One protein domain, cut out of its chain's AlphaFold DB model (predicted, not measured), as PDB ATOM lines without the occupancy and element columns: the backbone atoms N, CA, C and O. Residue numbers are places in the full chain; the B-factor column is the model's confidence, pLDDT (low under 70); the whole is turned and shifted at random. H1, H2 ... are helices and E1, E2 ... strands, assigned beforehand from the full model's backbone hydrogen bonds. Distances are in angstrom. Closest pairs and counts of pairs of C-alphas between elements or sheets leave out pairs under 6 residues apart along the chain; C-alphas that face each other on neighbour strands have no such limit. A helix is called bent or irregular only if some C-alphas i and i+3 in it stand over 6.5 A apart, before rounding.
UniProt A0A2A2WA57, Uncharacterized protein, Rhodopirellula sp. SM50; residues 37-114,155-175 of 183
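This is residues 37 to 114 and 155 to 175 of the 183 residues of an uncharacterized protein of Rhodopirellula sp. SM50 (UniProt A0A2A2WA57). What shape do these atoms make? A sheet of four antiparallel strands, E1 to E4, has the short helix H2 over part of one face and the longer H3 over the E1 and E2 part of the other, while E4 has no helix over it. H1 packs on H3 and grazes the sheet, and H4 lies beyond H3, away from the sheet. What is it built of? The printed part has 99 residues with four named helices and four named strands in the order H1 H2 E1 E2 E3 E4 H3 H4, of mixed class; the sheet's order is E1 - E2 - E3 - E4, all antiparallel. How large is it? It is compact, with a radius of gyration of the C-alphas of 12.9 A and spans of 41 by 29 by 23 A.

Where do the first helices lie? H1 is residues 37 to 48, 16.1 A long, with C-alpha 37 at (-27.800, -2.061, 18.952); H2 is residues 67 to 72, 8.6 A. Where are the strands? E1 is residues 81 to 88, 19.0 A, with C-alpha 81 at (-37.990, -2.781, 22.057). E2 is residues 91 to 96, 16.7 A; E3 residues 99 to 104, 15.4 A; E4 residues 107 to 112, 16.8 A. What follows? H3 is residues 155 to 168, 20.6 A. H4 is residues 170 to 175, 9.7 A, ending at C-alpha 175 (-23.077, 8.380, 7.782); it is irregular, with C-alphas 171 and 174 8.3 A apart.

How is the sheet paired? E1 E2 E3 E4 form a meander, each strand the antiparallel neighbour of the one before. Within hydrogen-bond range are N 85 and O 93 at 2.9 A, N 94 and O 101 at 2.8 A, and N 102 and O 109 at 3.0 A. Which helices are on it? H2, at a height over the sheet of 8.3 A, is only just over E2, with 3 of its C-alphas falling there; the closest are those of Val 69 and Ala 94, 7.0 A. H3, on the opposite face at a height of 10.2 A, is over E1 and E2, slantwise at 41 degrees to E2 on the local plane; the C-alphas of Val 83 and Ala 158 are closest to each other for E1, 6.8 A. What of H1 and H4? H1 only grazes the sheet and, with residues 43 to 47 alone, touches H3 at a steep tilt of 48 degrees, opposite ways; the closest C-alphas are those of Ile 47 and Tyr 161, 5.4 A. H4 meets H3 only through their link. How are the helix backbones? Every O i to N i+4 pair is within hydrogen-bond range in H1 and H2; H3 has 9 of 10, and H4 0 of 2, with 2 of 3 O i to N i+3 pairs.

Where is the cut? Residues 115 to 154 are not printed, and C-alphas 114 and 155 are 22.6 A apart. Which link is long? H1 to H2, 18 residues. How sure is the model? The mean pLDDT of the printed part is 93.6, and no printed residue is under 70.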
ATOM      1  N   GLU A  37     -28.406  -2.832  17.866       93.00
ATOM      2  CA  GLU A  37     -27.800  -2.061  18.952       93.00
ATOM      3  C   GLU A  37     -27.571  -0.593  18.564       93.00
ATOM      4  O   GLU A  37     -27.933   0.316  19.311       93.00
ATOM      5  N   LYS A  38     -27.042  -0.337  17.360       90.88
ATOM      6  CA  LYS A  38     -26.836   1.027  16.854       90.88
ATOM      7  C   LYS A  38     -28.172   1.741  16.654       90.88
ATOM      8  O   LYS A  38     -28.286   2.909  17.027       90.88
ATOM      9  N   ILE A  39     -29.172   1.054  16.097       93.44
ATOM     10  CA  ILE A  39     -30.538   1.566  15.909       93.44
ATOM     11  C   ILE A  39     -31.143   1.927  17.266       93.44
ATOM     12  O   ILE A  39     -31.565   3.064  17.454       93.44
ATOM     13  N   TYR A  40     -31.125   0.990  18.216       95.38
ATOM     14  CA  TYR A  40     -31.655   1.167  19.564       95.38
ATOM     15  C   TYR A  40     -31.032   2.386  20.240       95.38
ATOM     16  O   TYR A  40     -31.750   3.296  20.649       95.38
ATOM     17  N   ASN A  41     -29.699   2.455  20.277       93.12
ATOM     18  CA  ASN A  41     -28.992   3.543  20.941       93.12
ATOM     19  C   ASN A  41     -29.294   4.910  20.305       93.12
ATOM     20  O   ASN A  41     -29.495   5.890  21.018       93.12
ATOM     21  N   ASN A  42     -29.366   4.989  18.972       92.50
ATOM     22  CA  ASN A  42     -29.661   6.245  18.279       92.50
ATOM     23  C   ASN A  42     -31.132   6.665  18.423       92.50
ATOM     24  O   ASN A  42     -31.402   7.848  18.623       92.50
ATOM     25  N   ALA A  43     -32.071   5.721  18.329       94.19
ATOM     26  CA  ALA A  43     -33.496   5.998  18.471       94.19
ATOM     27  C   ALA A  43     -33.839   6.403  19.912       94.19
ATOM     28  O   ALA A  43     -34.477   7.432  20.117       94.19
ATOM     29  N   ILE A  44     -33.345   5.668  20.917       94.75
ATOM     30  CA  ILE A  44     -33.517   6.027  22.333       94.75
ATOM     31  C   ILE A  44     -32.882   7.378  22.639       94.75
ATOM     32  O   ILE A  44     -33.506   8.188  23.319       94.75
ATOM     33  N   TRP A  45     -31.675   7.657  22.138       92.38
ATOM     34  CA  TRP A  45     -31.056   8.968  22.327       92.38
ATOM     35  C   TRP A  45     -31.913  10.090  21.733       92.38
ATOM     36  O   TRP A  45     -32.132  11.113  22.385       92.38
ATOM     37  N   ASP A  46     -32.439   9.891  20.522       92.12
ATOM     38  CA  ASP A  46     -33.291  10.884  19.873       92.12
ATOM     39  C   ASP A  46     -34.621  11.072  20.602       92.12
ATOM     40  O   ASP A  46     -35.110  12.190  20.696       92.12
ATOM     41  N   ILE A  47     -35.191  10.017  21.177       94.81
ATOM     42  CA  ILE A  47     -36.389  10.132  22.008       94.81
ATOM     43  C   ILE A  47     -36.049  10.868  23.306       94.81
ATOM     44  O   ILE A  47     -36.668  11.889  23.603       94.81
ATOM     45  N   ARG A  48     -35.040  10.414  24.060       93.19
ATOM     46  CA  ARG A  48     -34.658  10.978  25.365       93.19
ATOM     47  C   ARG A  48     -34.294  12.454  25.286       93.19
ATOM     48  O   ARG A  48     -34.719  13.216  26.141       93.19
ATOM     49  N   ARG A  49     -33.557  12.885  24.259       90.31
ATOM     50  CA  ARG A  49     -33.136  14.294  24.148       90.31
ATOM     51  C   ARG A  49     -34.302  15.270  23.943       90.31
ATOM     52  O   ARG A  49     -34.120  16.466  24.143       90.31
ATOM     53  N   HIS A  50     -35.459  14.784  23.492       88.19
ATOM     54  CA  HIS A  50     -36.663  15.600  23.326       88.19
ATOM     55  C   HIS A  50     -37.746  15.279  24.366       88.19
ATOM     56  O   HIS A  50     -38.657  16.076  24.567       88.19
ATOM     57  N   SER A  51     -37.650  14.125  25.026       82.31
ATOM     58  CA  SER A  51     -38.604  13.679  26.034       82.31
ATOM     59  C   SER A  51     -38.307  14.322  27.384       82.31
ATOM     60  O   SER A  51     -37.159  14.424  27.797       82.31
ATOM     61  N   MET A  52     -39.359  14.742  28.084       79.56
ATOM     62  CA  MET A  52     -39.268  15.256  29.450       79.56
ATOM     63  C   MET A  52     -40.022  14.310  30.380       79.56
ATOM     64  O   MET A  52     -41.167  13.960  30.076       79.56
ATOM     65  N   ASP A  53     -39.390  13.958  31.498       87.44
ATOM     66  CA  ASP A  53     -39.981  13.210  32.615       87.44
ATOM     67  C   ASP A  53     -40.663  11.900  32.164       87.44
ATOM     68  O   ASP A  53     -41.845  11.667  32.425       87.44
ATOM     69  N   ALA A  54     -39.941  11.068  31.402       90.75
ATOM     70  CA  ALA A  54     -40.484   9.836  30.817       90.75
ATOM     71  C   ALA A  54     -40.935   8.810  31.867       90.75
ATOM     72  O   ALA A  54     -41.802   7.980  31.608       90.75
ATOM     73  N   GLU A  55     -40.381   8.898  33.070       89.75
ATOM     74  CA  GLU A  55     -40.771   8.136  34.249       89.75
ATOM     75  C   GLU A  55     -42.177   8.468  34.772       89.75
ATOM     76  O   GLU A  55     -42.733   7.691  35.546       89.75
ATOM     77  N   LEU A  56     -42.756   9.605  34.366       91.56
ATOM     78  CA  LEU A  56     -44.103  10.024  34.763       91.56
ATOM     79  C   LEU A  56     -45.190   9.581  33.776       91.56
ATOM     80  O   LEU A  56     -46.372   9.813  34.033       91.56
ATOM     81  N   TRP A  57     -44.815   8.992  32.641       95.12
ATOM     82  CA  TRP A  57     -45.774   8.546  31.635       95.12
ATOM     83  C   TRP A  57     -46.514   7.303  32.118       95.12
ATOM     84  O   TRP A  57     -45.942   6.402  32.735       95.12
ATOM     85  N   ARG A  58     -47.820   7.268  31.866       96.00
ATOM     86  CA  ARG A  58     -48.726   6.291  32.466       96.00
ATOM     87  C   ARG A  58     -48.782   4.992  31.678       96.00
ATOM     88  O   ARG A  58     -48.812   3.918  32.276       96.00
ATOM     89  N   TYR A  59     -48.839   5.099  30.356       97.75
ATOM     90  CA  TYR A  59     -49.061   3.973  29.451       97.75
ATOM     91  C   TYR A  59     -47.824   3.669  28.614       97.75
ATOM     92  O   TYR A  59     -47.671   2.544  28.149       97.75
ATOM     93  N   THR A  60     -46.943   4.650  28.414       98.06
ATOM     94  CA  THR A  60     -45.789   4.572  27.509       98.06
ATOM     95  C   THR A  60     -44.484   4.373  28.269       98.06
ATOM     96  O   THR A  60     -44.222   5.044  29.261       98.06
ATOM     97  N   ARG A  61     -43.616   3.484  27.775       97.94
ATOM     98  CA  ARG A  61     -42.296   3.207  28.357       97.94
ATOM     99  C   ARG A  61     -41.202   3.149  27.301       97.94
ATOM    100  O   ARG A  61     -41.316   2.386  26.339       97.94
ATOM    101  N   ILE A  62     -40.125   3.891  27.543       96.62
ATOM    102  CA  ILE A  62     -38.863   3.860  26.774       96.62
ATOM    103  C   ILE A  62     -37.735   3.129  27.525       96.62
ATOM    104  O   ILE A  62     -36.669   2.873  26.976       96.62
ATOM    105  N   GLU A  63     -37.994   2.783  28.786       92.69
ATOM    106  CA  GLU A  63     -37.154   2.002  29.691       92.69
ATOM    107  C   GLU A  63     -38.064   1.104  30.530       92.69
ATOM    108  O   GLU A  63     -39.245   1.411  30.691       92.69
ATOM    109  N   ASN A  64     -37.534   0.008  31.085       93.81
ATOM    110  CA  ASN A  64     -38.311  -0.930  31.912       93.81
ATOM    111  C   ASN A  64     -39.632  -1.347  31.233       93.81
ATOM    112  O   ASN A  64     -40.715  -1.256  31.822       93.81
ATOM    113  N   HIS A  65     -39.528  -1.735  29.957       97.44
ATOM    114  CA  HIS A  65     -40.652  -2.039  29.074       97.44
ATOM    115  C   HIS A  65     -41.679  -2.990  29.699       97.44
ATOM    116  O   HIS A  65     -41.373  -3.793  30.580       97.44
ATOM    117  N   HIS A  66     -42.922  -2.889  29.232       97.31
ATOM    118  CA  HIS A  66     -44.008  -3.747  29.699       97.31
ATOM    119  C   HIS A  66     -43.686  -5.211  29.381       97.31
ATOM    120  O   HIS A  66     -43.641  -5.587  28.211       97.31
ATOM    121  N   GLN A  67     -43.478  -6.038  30.410       96.31
ATOM    122  CA  GLN A  67     -43.114  -7.444  30.211       96.31
ATOM    123  C   GLN A  67     -44.182  -8.196  29.409       96.31
ATOM    124  O   GLN A  67     -43.852  -8.938  28.496       96.31
ATOM    125  N   GLU A  68     -45.460  -7.914  29.671       95.38
ATOM    126  CA  GLU A  68     -46.579  -8.496  28.921       95.38
ATOM    127  C   GLU A  68     -46.535  -8.170  27.421       95.38
ATOM    128  O   GLU A  68     -46.917  -9.002  26.603       95.38
ATOM    129  N   VAL A  69     -46.012  -7.000  27.038       97.31
ATOM    130  CA  VAL A  69     -45.807  -6.640  25.630       97.31
ATOM    131  C   VAL A  69     -44.642  -7.427  25.046       97.31
ATOM    132  O   VAL A  69     -44.776  -7.977  23.957       97.31
ATOM    133  N   LEU A  70     -43.522  -7.520  25.770       96.94
ATOM    134  CA  LEU A  70     -42.348  -8.278  25.323       96.94
ATOM    135  C   LEU A  70     -42.665  -9.768  25.131       96.94
ATOM    136  O   LEU A  70     -42.176 -10.377  24.184       96.94
ATOM    137  N   ASP A  71     -43.520 -10.330  25.982       95.88
ATOM    138  CA  ASP A  71     -43.958 -11.725  25.895       95.88
ATOM    139  C   ASP A  71     -44.992 -11.953  24.774       95.88
ATOM    140  O   ASP A  71     -45.208 -13.088  24.341       95.88
ATOM    141  N   SER A  72     -45.642 -10.886  24.292       95.69
ATOM    142  CA  SER A  72     -46.732 -10.967  23.308       95.69
ATOM    143  C   SER A  72     -46.263 -11.078  21.856       95.69
ATOM    144  O   SER A  72     -47.055 -11.469  20.996       95.69
ATOM    145  N   TYR A  73     -44.998 -10.768  21.551       94.25
ATOM    146  CA  TYR A  73     -44.440 -10.929  20.207       94.25
ATOM    147  C   TYR A  73     -43.159 -11.769  20.217       94.25
ATOM    148  O   TYR A  73     -42.347 -11.724  21.134       94.25
ATOM    149  N   SER A  74     -42.948 -12.548  19.157       94.31
ATOM    150  CA  SER A  74     -41.720 -13.332  18.992       94.31
ATOM    151  C   SER A  74     -40.602 -12.441  18.456       94.31
ATOM    152  O   SER A  74     -40.473 -12.285  17.239       94.31
ATOM    153  N   ALA A  75     -39.835 -11.824  19.357       93.31
ATOM    154  CA  ALA A  75     -38.666 -11.021  19.003       93.31
ATOM    155  C   ALA A  75     -37.641 -11.858  18.220       93.31
ATOM    156  O   ALA A  75     -37.343 -12.999  18.583       93.31
ATOM    157  N   ALA A  76     -37.110 -11.299  17.133       93.00
ATOM    158  CA  ALA A  76     -35.972 -11.901  16.450       93.00
ATOM    159  C   ALA A  76     -34.704 -11.778  17.308       93.00
ATOM    160  O   ALA A  76     -34.600 -10.888  18.152       93.00
ATOM    161  N   ASP A  77     -33.714 -12.638  17.065       91.88
ATOM    162  CA  ASP A  77     -32.434 -12.531  17.767       91.88
ATOM    163  C   ASP A  77     -31.799 -11.150  17.520       91.88
ATOM    164  O   ASP A  77     -31.728 -10.672  16.378       91.88
ATOM    165  N   GLY A  78     -31.418 -10.487  18.613       93.75
ATOM    166  CA  GLY A  78     -30.920  -9.110  18.635       93.75
ATOM    167  C   GLY A  78     -31.975  -7.994  18.543       93.75
ATOM    168  O   GLY A  78     -31.622  -6.846  18.809       93.75
ATOM    169  N   GLU A  79     -33.244  -8.282  18.223       96.06
ATOM    170  CA  GLU A  79     -34.314  -7.272  18.165       96.06
ATOM    171  C   GLU A  79     -34.578  -6.681  19.560       96.06
ATOM    172  O   GLU A  79     -34.735  -7.408  20.542       96.06
ATOM    173  N   ARG A  80     -34.657  -5.350  19.656       97.00
ATOM    174  CA  ARG A  80     -34.879  -4.637  20.924       97.00
ATOM    175  C   ARG A  80     -36.133  -3.782  20.841       97.00
ATOM    176  O   ARG A  80     -36.341  -3.092  19.846       97.00
ATOM    177  N   ALA A  81     -36.948  -3.789  21.892       98.12
ATOM    178  CA  ALA A  81     -37.990  -2.781  22.057       98.12
ATOM    179  C   ALA A  81     -37.339  -1.411  22.304       98.12
ATOM    180  O   ALA A  81     -36.376  -1.320  23.054       98.12
ATOM    181  N   VAL A  82     -37.849  -0.370  21.650       98.25
ATOM    182  CA  VAL A  82     -37.462   1.041  21.824       98.25
ATOM    183  C   VAL A  82     -38.556   1.783  22.587       98.25
ATOM    184  O   VAL A  82     -38.278   2.563  23.492       98.25
ATOM    185  N   VAL A  83     -39.816   1.516  22.248       98.50
ATOM    186  CA  VAL A  83     -40.990   2.019  22.963       98.50
ATOM    187  C   VAL A  83     -41.961   0.864  23.135       98.50
ATOM    188  O   VAL A  83     -42.176   0.092  22.207       98.50
ATOM    189  N   THR A  84     -42.583   0.766  24.300       98.62
ATOM    190  CA  THR A  84     -43.752  -0.095  24.512       98.62
ATOM    191  C   THR A  84     -44.862   0.725  25.121       98.62
ATOM    192  O   THR A  84     -44.571   1.531  26.008       98.62
ATOM    193  N   ALA A  85     -46.106   0.472  24.737       98.44
ATOM    194  CA  ALA A  85     -47.245   1.021  25.448       98.44
ATOM    195  C   ALA A  85     -48.371   0.006  25.610       98.44
ATOM    196  O   ALA A  85     -48.559  -0.862  24.757       98.44
ATOM    197  N   VAL A  86     -49.113   0.159  26.704       98.12
ATOM    198  CA  VAL A  86     -50.340  -0.585  27.006       98.12
ATOM    199  C   VAL A  86     -51.383   0.433  27.435       98.12
ATOM    200  O   VAL A  86     -51.283   0.998  28.521       98.12
ATOM    201  N   THR A  87     -52.354   0.716  26.571       96.19
ATOM    202  CA  THR A  87     -53.369   1.752  26.826       96.19
ATOM    203  C   THR A  87     -54.646   1.166  27.427       96.19
ATOM    204  O   THR A  87     -55.360   1.842  28.164       96.19
ATOM    205  N   SER A  88     -54.918  -0.115  27.167       94.25
ATOM    206  CA  SER A  88     -56.003  -0.876  27.786       94.25
ATOM    207  C   SER A  88     -55.758  -2.386  27.678       94.25
ATOM    208  O   SER A  88     -54.801  -2.843  27.051       94.25
ATOM    209  N   ASN A  89     -56.636  -3.192  28.285       88.56
ATOM    210  CA  ASN A  89     -56.579  -4.647  28.148       88.56
ATOM    211  C   ASN A  89     -56.784  -5.049  26.682       88.56
ATOM    212  O   ASN A  89     -57.888  -4.933  26.153       88.56
ATOM    213  N   GLY A  90     -55.732  -5.570  26.051       89.81
ATOM    214  CA  GLY A  90     -55.764  -5.976  24.647       89.81
ATOM    215  C   GLY A  90     -55.494  -4.849  23.648       89.81
ATOM    216  O   GLY A  90     -55.604  -5.106  22.454       89.81
ATOM    217  N   ASN A  91     -55.108  -3.650  24.106       96.94
ATOM    218  CA  ASN A  91     -54.600  -2.584  23.244       96.94
ATOM    219  C   ASN A  91     -53.170  -2.222  23.656       96.94
ATOM    220  O   ASN A  91     -52.928  -1.677  24.738       96.94
ATOM    221  N   TRP A  92     -52.218  -2.584  22.806       98.12
ATOM    222  CA  TRP A  92     -50.799  -2.411  23.080       98.12
ATOM    223  C   TRP A  92     -49.996  -2.329  21.790       98.12
ATOM    224  O   TRP A  92     -50.394  -2.848  20.745       98.12
ATOM    225  N   TYR A  93     -48.819  -1.720  21.879       98.44
ATOM    226  CA  TYR A  93     -47.852  -1.736  20.792       98.44
ATOM    227  C   TYR A  93     -46.413  -1.741  21.305       98.44
ATOM    228  O   TYR A  93     -46.106  -1.265  22.401       98.44
ATOM    229  N   ALA A  94     -45.520  -2.254  20.469       98.62
ATOM    230  CA  ALA A  94     -44.082  -2.125  20.589       98.62
ATOM    231  C   ALA A  94     -43.516  -1.497  19.312       98.62
ATOM    232  O   ALA A  94     -43.780  -1.955  18.200       98.62
ATOM    233  N   LEU A  95     -42.711  -0.457  19.493       98.44
ATOM    234  CA  LEU A  95     -41.818   0.095  18.483       98.44
ATOM    235  C   LEU A  95     -40.450  -0.526  18.735       98.44
ATOM    236  O   LEU A  95     -39.859  -0.278  19.785       98.44
ATOM    237  N   THR A  96     -39.969  -1.367  17.830       98.44
ATOM    238  CA  THR A  96     -38.727  -2.128  18.002       98.44
ATOM    239  C   THR A  96     -37.634  -1.631  17.064       98.44
ATOM    240  O   THR A  96     -37.830  -0.770  16.219       98.44
ATOM    241  N   THR A  97     -36.441  -2.196  17.146       97.25
ATOM    242  CA  THR A  97     -35.369  -1.933  16.177       97.25
ATOM    243  C   THR A  97     -35.655  -2.476  14.772       97.25
ATOM    244  O   THR A  97     -34.849  -2.266  13.861       97.25
ATOM    245  N   ARG A  98     -36.784  -3.170  14.567       96.25
ATOM    246  CA  ARG A  98     -37.136  -3.814  13.293       96.25
ATOM    247  C   ARG A  98     -38.563  -3.559  12.823       96.25
ATOM    248  O   ARG A  98     -38.793  -3.619  11.615       96.25
ATOM    249  N   ARG A  99     -39.518  -3.289  13.720       96.50
ATOM    250  CA  ARG A  99     -40.950  -3.200  13.389       96.50
ATOM    251  C   ARG A  99     -41.777  -2.410  14.402       96.50
ATOM    252  O   ARG A  99     -41.371  -2.216  15.540       96.50
ATOM    253  N   LEU A 100     -42.957  -1.977  13.973       97.50
ATOM    254  CA  LEU A 100     -44.095  -1.686  14.843       97.50
ATOM    255  C   LEU A 100     -44.957  -2.945  14.899       97.50
ATOM    256  O   LEU A 100     -45.421  -3.413  13.864       97.50
ATOM    257  N   VAL A 101     -45.178  -3.481  16.092       98.06
ATOM    258  CA  VAL A 101     -46.011  -4.669  16.311       98.06
ATOM    259  C   VAL A 101     -46.983  -4.406  17.447       98.06
ATOM    260  O   VAL A 101     -46.638  -3.704  18.395       98.06
ATOM    261  N   GLY A 102     -48.198  -4.931  17.359       97.94
ATOM    262  CA  GLY A 102     -49.197  -4.677  18.383       97.94
ATOM    263  C   GLY A 102     -50.571  -5.226  18.069       97.94
ATOM    264  O   GLY A 102     -50.781  -5.952  17.096       97.94
ATOM    265  N   VAL A 103     -51.505  -4.862  18.937       97.06
ATOM    266  CA  VAL A 103     -52.929  -5.153  18.815       97.06
ATOM    267  C   VAL A 103     -53.681  -3.858  19.071       97.06
ATOM    268  O   VAL A 103     -53.450  -3.214  20.089       97.06
ATOM    269  N   SER A 104     -54.570  -3.496  18.149       94.06
ATOM    270  CA  SER A 104     -55.544  -2.418  18.309       94.06
ATOM    271  C   SER A 104     -56.970  -2.968  18.232       94.06
ATOM    272  O   SER A 104     -57.188  -4.169  18.050       94.06
ATOM    273  N   TYR A 105     -57.961  -2.082  18.339       87.06
ATOM    274  CA  TYR A 105     -59.373  -2.436  18.170       87.06
ATOM    275  C   TYR A 105     -59.689  -3.048  16.794       87.06
ATOM    276  O   TYR A 105     -60.622  -3.842  16.685       87.06
ATOM    277  N   ASP A 106     -58.893  -2.727  15.769       87.31
ATOM    278  CA  ASP A 106     -59.052  -3.249  14.405       87.31
ATOM    279  C   ASP A 106     -58.328  -4.591  14.190       87.31
ATOM    280  O   ASP A 106     -58.486  -5.232  13.148       87.31
ATOM    281  N   GLY A 107     -57.554  -5.047  15.181       93.44
ATOM    282  CA  GLY A 107     -56.847  -6.322  15.171       93.44
ATOM    283  C   GLY A 107     -55.340  -6.194  15.382       93.44
ATOM    284  O   GLY A 107     -54.810  -5.153  15.764       93.44
ATOM    285  N   ALA A 108     -54.641  -7.307  15.160       96.00
ATOM    286  CA  ALA A 108     -53.189  -7.359  15.268       96.00
ATOM    287  C   ALA A 108     -52.512  -6.747  14.035       96.00
ATOM    288  O   ALA A 108     -52.984  -6.915  12.909       96.00
ATOM    289  N   PHE A 109     -51.366  -6.108  14.245       95.31
ATOM    290  CA  PHE A 109     -50.533  -5.552  13.185       95.31
ATOM    291  C   PHE A 109     -49.052  -5.857  13.426       95.31
ATOM    292  O   PHE A 109     -48.591  -5.958  14.563       95.31
ATOM    293  N   ASP A 110     -48.305  -5.991  12.332       95.69
ATOM    294  CA  ASP A 110     -46.852  -6.159  12.318       95.69
ATOM    295  C   ASP A 110     -46.303  -5.475  11.059       95.69
ATOM    296  O   ASP A 110     -46.589  -5.877   9.929       95.69
ATOM    297  N   ILE A 111     -45.578  -4.380  11.262       94.06
ATOM    298  CA  ILE A 111     -45.084  -3.488  10.219       94.06
ATOM    299  C   ILE A 111     -43.568  -3.393  10.322       94.06
ATOM    300  O   ILE A 111     -43.078  -2.803  11.285       94.06
ATOM    301  N   PRO A 112     -42.810  -3.830   9.305       94.00
ATOM    302  CA  PRO A 112     -41.379  -3.560   9.245       94.00
ATOM    303  C   PRO A 112     -41.095  -2.053   9.316       94.00
ATOM    304  O   PRO A 112     -41.636  -1.270   8.535       94.00
ATOM    305  N   ALA A 113     -40.226  -1.641  10.237       94.06
ATOM    306  CA  ALA A 113     -39.990  -0.232  10.554       94.06
ATOM    307  C   ALA A 113     -39.391   0.546   9.376       94.06
ATOM    308  O   ALA A 113     -39.765   1.686   9.125       94.06
ATOM    309  N   HIS A 114     -38.550  -0.110   8.574       90.31
ATOM    310  CA  HIS A 114     -37.976   0.469   7.358       90.31
ATOM    311  C   HIS A 114     -39.001   0.735   6.237       90.31
ATOM    312  O   HIS A 114     -38.652   1.371   5.247       90.31
ATOM    313  N   ALA A 155     -45.741  12.110  26.551       95.94
ATOM    314  CA  ALA A 155     -45.548  10.748  26.063       95.94
ATOM    315  C   ALA A 155     -45.677  10.587  24.535       95.94
ATOM    316  O   ALA A 155     -44.997   9.728  23.971       95.94
ATOM    317  N   TRP A 156     -46.446  11.443  23.837       95.06
ATOM    318  CA  TRP A 156     -46.618  11.355  22.372       95.06
ATOM    319  C   TRP A 156     -45.299  11.536  21.611       95.06
ATOM    320  O   TRP A 156     -45.148  11.086  20.475       95.06
ATOM    321  N   MET A 157     -44.318  12.171  22.256       94.88
ATOM    322  CA  MET A 157     -42.986  12.380  21.704       94.88
ATOM    323  C   MET A 157     -42.255  11.059  21.449       94.88
ATOM    324  O   MET A 157     -41.488  10.975  20.494       94.88
ATOM    325  N   ALA A 158     -42.490  10.011  22.244       96.75
ATOM    326  CA  ALA A 158     -41.819   8.730  22.040       96.75
ATOM    327  C   ALA A 158     -42.142   8.097  20.672       96.75
ATOM    328  O   ALA A 158     -41.202   7.854  19.909       96.75
ATOM    329  N   PRO A 159     -43.419   7.864  20.303       96.12
ATOM    330  CA  PRO A 159     -43.743   7.383  18.966       96.12
ATOM    331  C   PRO A 159     -43.369   8.380  17.858       96.12
ATOM    332  O   PRO A 159     -42.855   7.944  16.830       96.12
ATOM    333  N   GLU A 160     -43.539   9.695  18.052       95.56
ATOM    334  CA  GLU A 160     -43.168  10.697  17.034       95.56
ATOM    335  C   GLU A 160     -41.670  10.658  16.711       95.56
ATOM    336  O   GLU A 160     -41.279  10.505  15.553       95.56
ATOM    337  N   TYR A 161     -40.804  10.737  17.725       96.00
ATOM    338  CA  TYR A 161     -39.359  10.734  17.498       96.00
ATOM    339  C   TYR A 161     -38.841   9.375  17.041       96.00
ATOM    340  O   TYR A 161     -37.903   9.340  16.246       96.00
ATOM    341  N   TYR A 162     -39.471   8.271  17.445       96.75
ATOM    342  CA  TYR A 162     -39.172   6.961  16.873       96.75
ATOM    343  C   TYR A 162     -39.427   6.936  15.357       96.75
ATOM    344  O   TYR A 162     -38.535   6.577  14.586       96.75
ATOM    345  N   VAL A 163     -40.621   7.336  14.902       95.12
ATOM    346  CA  VAL A 163     -40.962   7.267  13.471       95.12
ATOM    347  C   VAL A 163     -40.154   8.287  12.668       95.12
ATOM    348  O   VAL A 163     -39.595   7.961  11.622       95.12
ATOM    349  N   SER A 164     -40.010   9.505  13.193       93.56
ATOM    350  CA  SER A 164     -39.181  10.556  12.598       93.56
ATOM    351  C   SER A 164     -37.730  10.104  12.412       93.56
ATOM    352  O   SER A 164     -37.120  10.375  11.373       93.56
ATOM    353  N   TRP A 165     -37.181   9.359  13.379       94.19
ATOM    354  CA  TRP A 165     -35.852   8.763  13.282       94.19
ATOM    355  C   TRP A 165     -35.764   7.752  12.132       94.19
ATOM    356  O   TRP A 165     -34.847   7.844  11.311       94.19
ATOM    357  N   TRP A 166     -36.732   6.843  12.008       93.31
ATOM    358  CA  TRP A 166     -36.763   5.866  10.913       93.31
ATOM    359  C   TRP A 166     -36.864   6.525   9.541       93.31
ATOM    360  O   TRP A 166     -36.119   6.168   8.634       93.31
ATOM    361  N   ILE A 167     -37.718   7.537   9.397       91.06
ATOM    362  CA  ILE A 167     -37.927   8.221   8.115       91.06
ATOM    363  C   ILE A 167     -36.697   9.053   7.722       91.06
ATOM    364  O   ILE A 167     -36.307   9.082   6.556       91.06
ATOM    365  N   ARG A 168     -36.077   9.755   8.678       90.00
ATOM    366  CA  ARG A 168     -35.068  10.788   8.371       90.00
ATOM    367  C   ARG A 168     -33.628  10.327   8.557       90.00
ATOM    368  O   ARG A 168     -32.737  10.875   7.914       90.00
ATOM    369  N   LYS A 169     -33.376   9.385   9.469       86.50
ATOM    370  CA  LYS A 169     -32.020   9.048   9.934       86.50
ATOM    371  C   LYS A 169     -31.588   7.639   9.564       86.50
ATOM    372  O   LYS A 169     -30.417   7.459   9.239       86.50
ATOM    373  N   PHE A 170     -32.499   6.666   9.543       85.94
ATOM    374  CA  PHE A 170     -32.158   5.302   9.129       85.94
ATOM    375  C   PHE A 170     -31.563   5.214   7.706       85.94
ATOM    376  O   PHE A 170     -30.537   4.551   7.558       85.94
ATOM    377  N   PRO A 171     -32.077   5.929   6.676       84.81
ATOM    378  CA  PRO A 171     -31.509   5.874   5.322       84.81
ATOM    379  C   PRO A 171     -30.045   6.327   5.223       84.81
ATOM    380  O   PRO A 171     -29.377   6.057   4.230       84.81
ATOM    381  N   ILE A 172     -29.550   7.031   6.243       82.25
ATOM    382  CA  ILE A 172     -28.186   7.556   6.329       82.25
ATOM    383  C   ILE A 172     -27.460   7.054   7.588       82.25
ATOM    384  O   ILE A 172     -26.507   7.688   8.042       82.25
ATOM    385  N   LEU A 173     -27.895   5.928   8.171       82.56
ATOM    386  CA  LEU A 173     -27.374   5.399   9.438       82.56
ATOM    387  C   LEU A 173     -25.847   5.228   9.430       82.56
ATOM    388  O   LEU A 173     -25.183   5.485  10.437       82.56
ATOM    389  N   ASP A 174     -25.270   4.834   8.298       79.44
ATOM    390  CA  ASP A 174     -23.824   4.623   8.152       79.44
ATOM    391  C   ASP A 174     -23.019   5.923   8.046       79.44
ATOM    392  O   ASP A 174     -21.810   5.926   8.262       79.44
ATOM    393  N   LEU A 175     -23.688   7.050   7.789       76.50
ATOM    394  CA  LEU A 175     -23.077   8.380   7.782       76.50
ATOM    395  C   LEU A 175     -23.086   9.031   9.175       76.50
ATOM    396  O   LEU A 175     -22.342   9.985   9.417       76.50
TER     397      LEU A 175